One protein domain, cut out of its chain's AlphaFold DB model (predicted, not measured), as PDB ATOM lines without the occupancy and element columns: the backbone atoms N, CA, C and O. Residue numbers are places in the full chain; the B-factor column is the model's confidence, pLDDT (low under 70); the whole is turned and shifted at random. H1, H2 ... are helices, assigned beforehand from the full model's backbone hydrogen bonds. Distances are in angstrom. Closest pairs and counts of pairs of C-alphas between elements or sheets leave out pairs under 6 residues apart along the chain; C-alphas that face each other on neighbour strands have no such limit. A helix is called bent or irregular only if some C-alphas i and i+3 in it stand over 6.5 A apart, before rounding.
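This is residues 4 to 91 of the 91 residues of an uncharacterized protein of Pseudomonas sp. p99-361 (UniProt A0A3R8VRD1). One long helix, H2, makes the long axis; H1 folds back beside its first part as a helical hairpin, and H3 crosses it near its other end, with residues 86 to 91 sticking out. Between H1 and H3 the long helix is bare, residues 37 to 43 standing free, and a long loop, residues 54 to 74, leads from H2 to H3. The printed part has 88 residues with three named helices in the order H1, H2, H3 and no named strand, and the class is all helix. The whole is extended, with a radius of gyration of the C-alphas of 19.5 A and spans of 60 by 30 by 17 A.

The longest helix, H2, has 31 residues, 23 to 53, and runs 44.2 A from C-alpha 23 at (29.916, 8.155, 15.568) to C-alpha 53 at (48.490, 8.405, 55.663). H1, residues 4 to 15, measures 16.4 A and begins with C-alpha 4 at (35.011, -6.185, 32.861). H3, residues 75 to 89, measures 21.0 A and ends with C-alpha 89 at (51.532, -7.880, 48.411). No helix is bent or irregular.

H2 touches both other helices, each with a part of its length alone. With residues 25 to 36 it touches H1, and the closest C-alphas are those of Ala 10 and Ala 29, 4.7 A apart. H1 and H2 run opposite ways at a steep tilt of 36 degrees, only just past shallow, and they form a helical hairpin. With residues 48 to 51, H2 touches residues 78 to 82 of H3; the closest C-alphas are those of Arg 48 and Val 81, 6.3 A apart. The lines of H2 and H3 stand about perpendicular, at 77 degrees. H1 and H3 are apart. Every O i to N i+4 pair is within hydrogen-bond range in H1 and H3, and 26 of 27 are in H2.

The C-alphas of Arg 18 and Ser 59 are the two farthest apart, at 60.2 A, and the outline is only just a rod. The printed part runs from residue 4 to 91, the chain's last residue, and has no cut. The link from H1 to H2 is short, with 7 residues between them. The link from H2 to H3 is long, with 21 residues whose C-alphas lie 14 to 28 A from the mean of all C-alphas. The mean pLDDT of the printed part is 72.3, and 37 residues of this predicted model are under 70: 19 to 21, 48 to 77, 84, 88 to 89 and 91.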
ATOM      1  N   GLU A   4      34.573  -5.326  33.968       89.75
ATOM      2  CA  GLU A   4      35.011  -6.185  32.861       89.75
ATOM      3  C   GLU A   4      33.971  -6.268  31.737       89.75
ATOM      4  O   GLU A   4      34.321  -6.147  30.567       89.75
ATOM      5  N   ALA A   5      32.680  -6.387  32.064       91.44
ATOM      6  CA  ALA A   5      31.625  -6.379  31.051       91.44
ATOM      7  C   ALA A   5      31.505  -5.020  30.356       91.44
ATOM      8  O   ALA A   5      31.216  -4.984  29.165       91.44
ATOM      9  N   LEU A   6      31.735  -3.913  31.073       91.25
ATOM     10  CA  LEU A   6      31.745  -2.580  30.469       91.25
ATOM     11  C   LEU A   6      32.937  -2.403  29.520       91.25
ATOM     12  O   LEU A   6      32.756  -1.909  28.411       91.25
ATOM     13  N   LYS A   7      34.129  -2.865  29.914       91.88
ATOM     14  CA  LYS A   7      35.321  -2.849  29.058       91.88
ATOM     15  C   LYS A   7      35.122  -3.700  27.801       91.88
ATOM     16  O   LYS A   7      35.327  -3.214  26.694       91.88
ATOM     17  N   ALA A   8      34.626  -4.928  27.956       91.75
ATOM     18  CA  ALA A   8      34.323  -5.811  26.831       91.75
ATOM     19  C   ALA A   8      33.242  -5.229  25.902       91.75
ATOM     20  O   ALA A   8      33.285  -5.429  24.690       91.75
ATOM     21  N   LEU A   9      32.263  -4.500  26.450       90.56
ATOM     22  CA  LEU A   9      31.259  -3.802  25.651       90.56
ATOM     23  C   LEU A   9      31.882  -2.653  24.849       90.56
ATOM     24  O   LEU A   9      31.623  -2.563  23.653       90.56
ATOM     25  N   ALA A  10      32.718  -1.820  25.475       89.69
ATOM     26  CA  ALA A  10      33.420  -0.734  24.792       89.69
ATOM     27  C   ALA A  10      34.321  -1.271  23.666       89.69
ATOM     28  O   ALA A  10      34.266  -0.782  22.541       89.69
ATOM     29  N   GLU A  11      35.071  -2.347  23.921       90.44
ATOM     30  CA  GLU A  11      35.877  -3.021  22.896       90.44
ATOM     31  C   GLU A  11      35.015  -3.561  21.747       90.44
ATOM     32  O   GLU A  11      35.376  -3.413  20.580       90.44
ATOM     33  N   ARG A  12      33.853  -4.151  22.040       90.00
ATOM     34  CA  ARG A  12      32.933  -4.628  20.998       90.00
ATOM     35  C   ARG A  12      32.367  -3.489  20.161       90.00
ATOM     36  O   ARG A  12      32.313  -3.633  18.950       90.00
ATOM     37  N   VAL A  13      31.979  -2.372  20.771       87.81
ATOM     38  CA  VAL A  13      31.456  -1.200  20.048       87.81
ATOM     39  C   VAL A  13      32.505  -0.622  19.092       87.81
ATOM     40  O   VAL A  13      32.166  -0.243  17.973       87.81
ATOM     41  N   MET A  14      33.778  -0.626  19.493       85.19
ATOM     42  CA  MET A  14      34.885  -0.137  18.663       85.19
ATOM     43  C   MET A  14      35.247  -1.073  17.500       85.19
ATOM     44  O   MET A  14      35.689  -0.601  16.456       85.19
ATOM     45  N   ASN A  15      35.079  -2.391  17.668       85.19
ATOM     46  CA  ASN A  15      35.564  -3.395  16.712       85.19
ATOM     47  C   ASN A  15      34.464  -4.045  15.854       85.19
ATOM     48  O   ASN A  15      34.752  -4.598  14.791       85.19
ATOM     49  N   ASP A  16      33.208  -4.028  16.300       86.00
ATOM     50  CA  ASP A  16      32.096  -4.626  15.565       86.00
ATOM     51  C   ASP A  16      31.582  -3.658  14.495       86.00
ATOM     52  O   ASP A  16      31.114  -2.546  14.765       86.00
ATOM     53  N   ARG A  17      31.626  -4.133  13.247       75.56
ATOM     54  CA  ARG A  17      31.240  -3.391  12.045       75.56
ATOM     55  C   ARG A  17      29.787  -2.896  12.064       75.56
ATOM     56  O   ARG A  17      29.438  -2.012  11.291       75.56
ATOM     57  N   ARG A  18      28.934  -3.478  12.914       78.81
ATOM     58  CA  ARG A  18      27.530  -3.073  13.087       78.81
ATOM     59  C   ARG A  18      27.369  -1.803  13.915       78.81
ATOM     60  O   ARG A  18      26.377  -1.107  13.737       78.81
ATOM     61  N   PHE A  19      28.318  -1.521  14.805       69.50
ATOM     62  CA  PHE A  19      28.267  -0.386  15.728       69.50
ATOM     63  C   PHE A  19      29.263   0.716  15.347       69.50
ATOM     64  O   PHE A  19      29.013   1.881  15.631       69.50
ATOM     65  N   CYS A  20      30.349   0.383  14.636       64.50
ATOM     66  CA  CYS A  20      31.400   1.340  14.274       64.50
ATOM     67  C   CYS A  20      30.963   2.447  13.293       64.50
ATOM     68  O   CYS A  20      31.711   3.401  13.086       64.50
ATOM     69  N   CYS A  21      29.807   2.300  12.635       65.81
ATOM     70  CA  CYS A  21      29.259   3.294  11.706       65.81
ATOM     71  C   CYS A  21      28.492   4.423  12.409       65.81
ATOM     72  O   CYS A  21      28.149   5.404  11.759       65.81
ATOM     73  N   ASP A  22      28.211   4.279  13.705       81.31
ATOM     74  CA  ASP A  22      27.579   5.316  14.507       81.31
ATOM     75  C   ASP A  22      28.649   6.052  15.323       81.31
ATOM     76  O   ASP A  22      29.225   5.517  16.276       81.31
ATOM     77  N   GLU A  23      28.926   7.293  14.923       81.88
ATOM     78  CA  GLU A  23      29.916   8.155  15.568       81.88
ATOM     79  C   GLU A  23      29.613   8.377  17.056       81.88
ATOM     80  O   GLU A  23      30.543   8.499  17.854       81.88
ATOM     81  N   GLN A  24      28.337   8.361  17.463       86.44
ATOM     82  CA  GLN A  24      27.956   8.533  18.866       86.44
ATOM     83  C   GLN A  24      28.354   7.315  19.699       86.44
ATOM     84  O   GLN A  24      28.922   7.462  20.781       86.44
ATOM     85  N   HIS A  25      28.110   6.106  19.188       85.12
ATOM     86  CA  HIS A  25      28.524   4.876  19.863       85.12
ATOM     87  C   HIS A  25      30.047   4.792  19.991       85.12
ATOM     88  O   HIS A  25      30.553   4.407  21.047       85.12
ATOM     89  N   ARG A  26      30.776   5.210  18.951       84.69
ATOM     90  CA  ARG A  26      32.238   5.279  18.980       84.69
ATOM     91  C   ARG A  26      32.746   6.276  20.023       84.69
ATOM     92  O   ARG A  26      33.563   5.899  20.857       84.69
ATOM     93  N   PHE A  27      32.221   7.500  20.023       89.06
ATOM     94  CA  PHE A  27      32.607   8.534  20.986       89.06
ATOM     95  C   PHE A  27      32.344   8.096  22.433       89.06
ATOM     96  O   PHE A  27      33.185   8.270  23.313       89.06
ATOM     97  N   LEU A  28      31.198   7.456  22.684       89.81
ATOM     98  CA  LEU A  28      30.875   6.907  24.001       89.81
ATOM     99  C   LEU A  28      31.830   5.779  24.411       89.81
ATOM    100  O   LEU A  28      32.235   5.724  25.570       89.81
ATOM    101  N   ALA A  29      32.209   4.886  23.493       90.12
ATOM    102  CA  ALA A  29      33.160   3.814  23.787       90.12
ATOM    103  C   ALA A  29      34.581   4.342  24.054       90.12
ATOM    104  O   ALA A  29      35.252   3.847  24.962       90.12
ATOM    105  N   GLU A  30      35.022   5.363  23.316       90.56
ATOM    106  CA  GLU A  30      36.286   6.069  23.560       90.56
ATOM    107  C   GLU A  30      36.283   6.717  24.955       90.56
ATOM    108  O   GLU A  30      37.149   6.402  25.774       90.56
ATOM    109  N   GLY A  31      35.246   7.491  25.293       92.06
ATOM    110  CA  GLY A  31      35.117   8.109  26.618       92.06
ATOM    111  C   GLY A  31      35.018   7.096  27.768       92.06
ATOM    112  O   GLY A  31      35.570   7.315  28.845       92.06
ATOM    113  N   VAL A  32      34.373   5.942  27.556       92.88
ATOM    114  CA  VAL A  32      34.360   4.850  28.546       92.88
ATOM    115  C   VAL A  32      35.768   4.305  28.790       92.88
ATOM    116  O   VAL A  32      36.127   4.056  29.942       92.88
ATOM    117  N   ASN A  33      36.578   4.130  27.744       91.69
ATOM    118  CA  ASN A  33      37.956   3.658  27.892       91.69
ATOM    119  C   ASN A  33      38.837   4.675  28.629       91.69
ATOM    120  O   ASN A  33      39.602   4.279  29.512       91.69
ATOM    121  N   GLU A  34      38.692   5.966  28.327       92.88
ATOM    122  CA  GLU A  34      39.393   7.045  29.033       92.88
ATOM    123  C   GLU A  34      39.033   7.069  30.524       92.88
ATOM    124  O   GLU A  34      39.921   7.032  31.378       92.88
ATOM    125  N   LEU A  35      37.739   7.011  30.853       93.31
ATOM    126  CA  LEU A  35      37.272   6.967  32.241       93.31
ATOM    127  C   LEU A  35      37.749   5.713  32.979       93.31
ATOM    128  O   LEU A  35      38.054   5.772  34.172       93.31
ATOM    129  N   LEU A  36      37.818   4.562  32.306       92.69
ATOM    130  CA  LEU A  36      38.351   3.337  32.904       92.69
ATOM    131  C   LEU A  36      39.843   3.465  33.234       92.69
ATOM    132  O   LEU A  36      40.255   2.994  34.300       92.69
ATOM    133  N   ALA A  37      40.622   4.109  32.359       91.06
ATOM    134  CA  ALA A  37      42.038   4.383  32.576       91.06
ATOM    135  C   ALA A  37      42.254   5.395  33.715       91.06
ATOM    136  O   ALA A  37      43.043   5.137  34.626       91.06
ATOM    137  N   GLU A  38      41.499   6.495  33.729       91.69
ATOM    138  CA  GLU A  38      41.555   7.492  34.803       91.69
ATOM    139  C   GLU A  38      41.158   6.879  36.153       91.69
ATOM    140  O   GLU A  38      41.844   7.058  37.159       91.69
ATOM    141  N   ASN A  39      40.094   6.073  36.188       91.19
ATOM    142  CA  ASN A  39      39.666   5.406  37.415       91.19
ATOM    143  C   ASN A  39      40.720   4.418  37.939       91.19
ATOM    144  O   ASN A  39      40.855   4.234  39.150       91.19
ATOM    145  N   GLU A  40      41.471   3.768  37.048       89.19
ATOM    146  CA  GLU A  40      42.586   2.902  37.425       89.19
ATOM    147  C   GLU A  40      43.761   3.690  38.009       89.19
ATOM    148  O   GLU A  40      44.269   3.304  39.066       89.19
ATOM    149  N   ALA A  41      44.121   4.822  37.398       86.44
ATOM    150  CA  ALA A  41      45.129   5.734  37.933       86.44
ATOM    151  C   ALA A  41      44.730   6.254  39.325       86.44
ATOM    152  O   ALA A  41      45.480   6.091  40.285       86.44
ATOM    153  N   LEU A  42      43.495   6.737  39.483       85.69
ATOM    154  CA  LEU A  42      42.978   7.224  40.765       85.69
ATOM    155  C   LEU A  42      42.938   6.135  41.840       85.69
ATOM    156  O   LEU A  42      43.212   6.403  43.008       85.69
ATOM    157  N   ARG A  43      42.616   4.885  41.480       85.69
ATOM    158  CA  ARG A  43      42.689   3.756  42.423       85.69
ATOM    159  C   ARG A  43      44.120   3.450  42.837       85.69
ATOM    160  O   ARG A  43      44.338   3.090  43.994       85.69
ATOM    161  N   LYS A  44      45.076   3.561  41.916       80.25
ATOM    162  CA  LYS A  44      46.500   3.401  42.217       80.25
ATOM    163  C   LYS A  44      46.963   4.494  43.177       80.25
ATOM    164  O   LYS A  44      47.520   4.174  44.223       80.25
ATOM    165  N   ASP A  45      46.615   5.742  42.898       78.81
ATOM    166  CA  ASP A  45      46.944   6.876  43.758       78.81
ATOM    167  C   ASP A  45      46.274   6.767  45.126       78.81
ATOM    168  O   ASP A  45      46.933   6.928  46.146       78.81
ATOM    169  N   ALA A  46      44.998   6.378  45.192       77.25
ATOM    170  CA  ALA A  46      44.307   6.127  46.457       77.25
ATOM    171  C   ALA A  46      45.012   5.056  47.307       77.25
ATOM    172  O   ALA A  46      45.106   5.197  48.529       77.25
ATOM    173  N   LYS A  47      45.548   4.000  46.676       74.00
ATOM    174  CA  LYS A  47      46.383   3.019  47.375       74.00
ATOM    175  C   LYS A  47      47.694   3.648  47.843       74.00
ATOM    176  O   LYS A  47      48.020   3.472  49.009       74.00
ATOM    177  N   ARG A  48      48.389   4.438  47.016       69.50
ATOM    178  CA  ARG A  48      49.607   5.169  47.424       69.50
ATOM    179  C   ARG A  48      49.348   6.084  48.626       69.50
ATOM    180  O   ARG A  48      50.088   6.035  49.604       69.50
ATOM    181  N   TYR A  49      48.243   6.832  48.635       66.81
ATOM    182  CA  TYR A  49      47.855   7.680  49.769       66.81
ATOM    183  C   TYR A  49      47.603   6.898  51.061       66.81
ATOM    184  O   TYR A  49      47.785   7.456  52.143       66.81
ATOM    185  N   ARG A  50      47.221   5.616  50.987       64.31
ATOM    186  CA  ARG A  50      47.130   4.754  52.174       64.31
ATOM    187  C   ARG A  50      48.499   4.563  52.832       64.31
ATOM    188  O   ARG A  50      48.553   4.570  54.053       64.31
ATOM    189  N   PHE A  51      49.582   4.463  52.061       55.75
ATOM    190  CA  PHE A  51      50.956   4.368  52.581       55.75
ATOM    191  C   PHE A  51      51.456   5.702  53.137       55.75
ATOM    192  O   PHE A  51      52.203   5.718  54.107       55.75
ATOM    193  N   VAL A  52      51.005   6.823  52.569       57.00
ATOM    194  CA  VAL A  52      51.364   8.167  53.051       57.00
ATOM    195  C   VAL A  52      50.596   8.546  54.331       57.00
ATOM    196  O   VAL A  52      51.124   9.272  55.165       57.00
ATOM    197  N   ARG A  53      49.351   8.069  54.508       48.88
ATOM    198  CA  ARG A  53      48.490   8.405  55.663       48.88
ATOM    199  C   ARG A  53      48.468   7.384  56.792       48.88
ATOM    200  O   ARG A  53      48.040   7.747  57.888       48.88
ATOM    201  N   ASN A  54      48.855   6.129  56.568       44.19
ATOM    202  CA  ASN A  54      49.039   5.235  57.706       44.19
ATOM    203  C   ASN A  54      50.268   5.728  58.476       44.19
ATOM    204  O   ASN A  54      51.288   6.000  57.838       44.19
ATOM    205  N   PRO A  55      50.218   5.831  59.814       44.56
ATOM    206  CA  PRO A  55      51.423   5.961  60.606       44.56
ATOM    207  C   PRO A  55      52.168   4.639  60.448       44.56
ATOM    208  O   PRO A  55      52.017   3.716  61.246       44.56
ATOM    209  N   ILE A  56      52.927   4.507  59.360       47.31
ATOM    210  CA  ILE A  56      53.973   3.510  59.282       47.31
ATOM    211  C   ILE A  56      54.786   3.772  60.545       47.31
ATOM    212  O   ILE A  56      55.232   4.904  60.749       47.31
ATOM    213  N   GLY A  57      54.845   2.779  61.443       45.75
ATOM    214  CA  GLY A  57      55.534   2.920  62.721       45.75
ATOM    215  C   GLY A  57      56.858   3.631  62.474       45.75
ATOM    216  O   GLY A  57      57.560   3.298  61.520       45.75
ATOM    217  N   THR A  58      57.149   4.654  63.270       48.19
ATOM    218  CA  THR A  58      58.243   5.629  63.092       48.19
ATOM    219  C   THR A  58      59.641   5.015  62.924       48.19
ATOM    220  O   THR A  58      60.595   5.726  62.633       48.19
ATOM    221  N   SER A  59      59.770   3.696  63.082       49.47
ATOM    222  CA  SER A  59      60.942   2.874  62.787       49.47
ATOM    223  C   SER A  59      61.083   2.452  61.318       49.47
ATOM    224  O   SER A  59      62.105   1.877  60.950       49.47
ATOM    225  N   SER A  60      60.072   2.669  60.475       51.16
ATOM    226  CA  SER A  60      60.161   2.359  59.052       51.16
ATOM    227  C   SER A  60      60.920   3.459  58.314       51.16
ATOM    228  O   SER A  60      60.620   4.637  58.518       51.16
ATOM    229  N   PRO A  61      61.815   3.113  57.371       49.56
ATOM    230  CA  PRO A  61      62.464   4.082  56.490       49.56
ATOM    231  C   PRO A  61      61.475   4.850  55.593       49.56
ATOM    232  O   PRO A  61      61.901   5.669  54.796       49.56
ATOM    233  N   LEU A  62      60.168   4.601  55.712       47.22
ATOM    234  CA  LEU A  62      59.076   5.277  55.010       47.22
ATOM    235  C   LEU A  62      58.339   6.306  55.869       47.22
ATOM    236  O   LEU A  62      57.490   7.029  55.355       47.22
ATOM    237  N   ALA A  63      58.705   6.441  57.148       51.22
ATOM    238  CA  ALA A  63      58.259   7.522  58.031       51.22
ATOM    239  C   ALA A  63      58.838   8.906  57.633       51.22
ATOM    240  O   ALA A  63      58.894   9.825  58.445       51.22
ATOM    241  N   ILE A  64      59.252   9.071  56.368       46.81
ATOM    242  CA  ILE A  64      59.867  10.270  55.766       46.81
ATOM    243  C   ILE A  64      58.863  11.437  55.650       46.81
ATOM    244  O   ILE A  64      59.227  12.559  55.307       46.81
ATOM    245  N   TRP A  65      57.590  11.223  55.975       52.03
ATOM    246  CA  TRP A  65      56.519  12.187  55.720       52.03
ATOM    247  C   TRP A  65      56.189  13.111  56.895       52.03
ATOM    248  O   TRP A  65      55.044  13.535  57.014       52.03
ATOM    249  N   ASN A  66      57.163  13.443  57.752       43.38
ATOM    250  CA  ASN A  66      56.939  14.421  58.823       43.38
ATOM    251  C   ASN A  66      57.644  15.774  58.648       43.38
ATOM    252  O   ASN A  66      57.166  16.743  59.223       43.38
ATOM    253  N   GLU A  67      58.700  15.926  57.837       38.25
ATOM    254  CA  GLU A  67      59.391  17.230  57.762       38.25
ATOM    255  C   GLU A  67      59.940  17.572  56.364       38.25
ATOM    256  O   GLU A  67      61.087  17.300  56.015       38.25
ATOM    257  N   GLY A  68      59.105  18.238  55.560       48.09
ATOM    258  CA  GLY A  68      59.525  19.371  54.721       48.09
ATOM    259  C   GLY A  68      60.543  19.164  53.588       48.09
ATOM    260  O   GLY A  68      61.035  20.172  53.085       48.09
ATOM    261  N   ARG A  69      60.888  17.937  53.161       48.41
ATOM    262  CA  ARG A  69      61.967  17.739  52.158       48.41
ATOM    263  C   ARG A  69      61.645  16.985  50.867       48.41
ATOM    264  O   ARG A  69      62.548  16.849  50.048       48.41
ATOM    265  N   MET A  70      60.411  16.565  50.600       48.62
ATOM    266  CA  MET A  70      60.091  15.976  49.291       48.62
ATOM    267  C   MET A  70      58.684  16.373  48.836       48.62
ATOM    268  O   MET A  70      57.750  16.240  49.630       48.62
ATOM    269  N   PRO A  71      58.490  16.879  47.601       53.31
ATOM    270  CA  PRO A  71      57.151  17.150  47.098       53.31
ATOM    271  C   PRO A  71      56.322  15.864  47.124       53.31
ATOM    272  O   PRO A  71      56.765  14.839  46.612       53.31
ATOM    273  N   LEU A  72      55.107  15.955  47.676       52.28
ATOM    274  CA  LEU A  72      54.081  14.900  47.752       52.28
ATOM    275  C   LEU A  72      53.746  14.232  46.404       52.28
ATOM    276  O   LEU A  72      53.062  13.217  46.378       52.28
ATOM    277  N   PHE A  73      54.224  14.801  45.297       55.12
ATOM    278  CA  PHE A  73      53.762  14.540  43.941       55.12
ATOM    279  C   PHE A  73      54.939  14.535  42.955       55.12
ATOM    280  O   PHE A  73      55.032  15.396  42.082       55.12
ATOM    281  N   CYS A  74      55.894  13.614  43.111       64.06
ATOM    282  CA  CYS A  74      56.933  13.413  42.097       64.06
ATOM    283  C   CYS A  74      57.051  11.940  41.692       64.06
ATOM    284  O   CYS A  74      56.880  11.039  42.512       64.06
ATOM    285  N   ALA A  75      57.389  11.694  40.422       68.31
ATOM    286  CA  ALA A  75      57.455  10.346  39.848       68.31
ATOM    287  C   ALA A  75      58.417   9.401  40.599       68.31
ATOM    288  O   ALA A  75      58.209   8.192  40.620       68.31
ATOM    289  N   MET A  76      59.452   9.951  41.245       64.38
ATOM    290  CA  MET A  76      60.381   9.182  42.078       64.38
ATOM    291  C   MET A  76      59.698   8.645  43.345       64.38
ATOM    292  O   MET A  76      59.871   7.480  43.692       64.38
ATOM    293  N   VAL A  77      58.905   9.478  44.026       66.31
ATOM    294  CA  VAL A  77      58.139   9.080  45.221       66.31
ATOM    295  C   VAL A  77      57.134   7.991  44.862       66.31
ATOM    296  O   VAL A  77      57.051   6.974  45.546       66.31
ATOM    297  N   ASP A  78      56.430   8.177  43.751       70.81
ATOM    298  CA  ASP A  78      55.467   7.216  43.224       70.81
ATOM    299  C   ASP A  78      56.085   5.838  42.956       70.81
ATOM    300  O   ASP A  78      55.493   4.822  43.319       70.81
ATOM    301  N   ALA A  79      57.280   5.797  42.358       72.81
ATOM    302  CA  ALA A  79      57.992   4.553  42.076       72.81
ATOM    303  C   ALA A  79      58.395   3.815  43.362       72.81
ATOM    304  O   ALA A  79      58.187   2.608  43.473       72.81
ATOM    305  N   VAL A  80      58.902   4.542  44.365       72.56
ATOM    306  CA  VAL A  80      59.270   3.959  45.664       72.56
ATOM    307  C   VAL A  80      58.044   3.369  46.362       72.56
ATOM    308  O   VAL A  80      58.100   2.241  46.850       72.56
ATOM    309  N   VAL A  81      56.918   4.091  46.385       70.75
ATOM    310  CA  VAL A  81      55.666   3.590  46.979       70.75
ATOM    311  C   VAL A  81      55.146   2.363  46.223       70.75
ATOM    312  O   VAL A  81      54.712   1.400  46.857       70.75
ATOM    313  N   ASP A  82      55.231   2.356  44.892       73.69
ATOM    314  CA  ASP A  82      54.832   1.210  44.070       73.69
ATOM    315  C   ASP A  82      55.681  -0.045  44.366       73.69
ATOM    316  O   ASP A  82      55.127  -1.139  44.502       73.69
ATOM    317  N   GLU A  83      57.002   0.088  44.525       74.88
ATOM    318  CA  GLU A  83      57.888  -1.030  44.896       74.88
ATOM    319  C   GLU A  83      57.540  -1.630  46.263       74.88
ATOM    320  O   GLU A  83      57.617  -2.843  46.468       74.88
ATOM    321  N   LEU A  84      57.164  -0.787  47.221       69.00
ATOM    322  CA  LEU A  84      56.820  -1.215  48.576       69.00
ATOM    323  C   LEU A  84      55.469  -1.911  48.618       69.00
ATOM    324  O   LEU A  84      55.350  -2.970  49.228       69.00
ATOM    325  N   MET A  85      54.485  -1.364  47.905       70.00
ATOM    326  CA  MET A  85      53.204  -2.026  47.675       70.00
ATOM    327  C   MET A  85      53.391  -3.422  47.074       70.00
ATOM    328  O   MET A  85      52.712  -4.362  47.483       70.00
ATOM    329  N   ALA A  86      54.315  -3.569  46.119       76.44
ATOM    330  CA  ALA A  86      54.626  -4.864  45.522       76.44
ATOM    331  C   ALA A  86      55.267  -5.837  46.529       76.44
ATOM    332  O   ALA A  86      54.938  -7.021  46.515       76.44
ATOM    333  N   LYS A  87      56.142  -5.351  47.423       74.38
ATOM    334  CA  LYS A  87      56.754  -6.161  48.494       74.38
ATOM    335  C   LYS A  87      55.740  -6.605  49.550       74.38
ATOM    336  O   LYS A  87      55.765  -7.770  49.924       74.38
ATOM    337  N   GLU A  88      54.845  -5.721  49.999       69.00
ATOM    338  CA  GLU A  88      53.784  -6.084  50.955       69.00
ATOM    339  C   GLU A  88      52.780  -7.073  50.360       69.00
ATOM    340  O   GLU A  88      52.340  -7.982  51.049       69.00
ATOM    341  N   ALA A  89      52.429  -6.936  49.078       69.12
ATOM    342  CA  ALA A  89      51.532  -7.880  48.411       69.12
ATOM    343  C   ALA A  89      52.145  -9.281  48.212       69.12
ATOM    344  O   ALA A  89      51.414 -10.222  47.908       69.12
ATOM    345  N   ALA A  90      53.472  -9.406  48.327       70.81
ATOM    346  CA  ALA A  90      54.209 -10.658  48.172       70.81
ATOM    347  C   ALA A  90      54.518 -11.369  49.507       70.81
ATOM    348  O   ALA A  90      55.068 -12.473  49.473       70.81
ATOM    349  N   GLN A  91      54.200 -10.749  50.651       55.50
ATOM    350  CA  GLN A  91      54.261 -11.349  51.994       55.50
ATOM    351  C   GLN A  91      52.938 -12.021  52.365       55.50
ATOM    352  O   GLN A  91      53.015 -13.064  53.051       55.50
TER     353      GLN A  91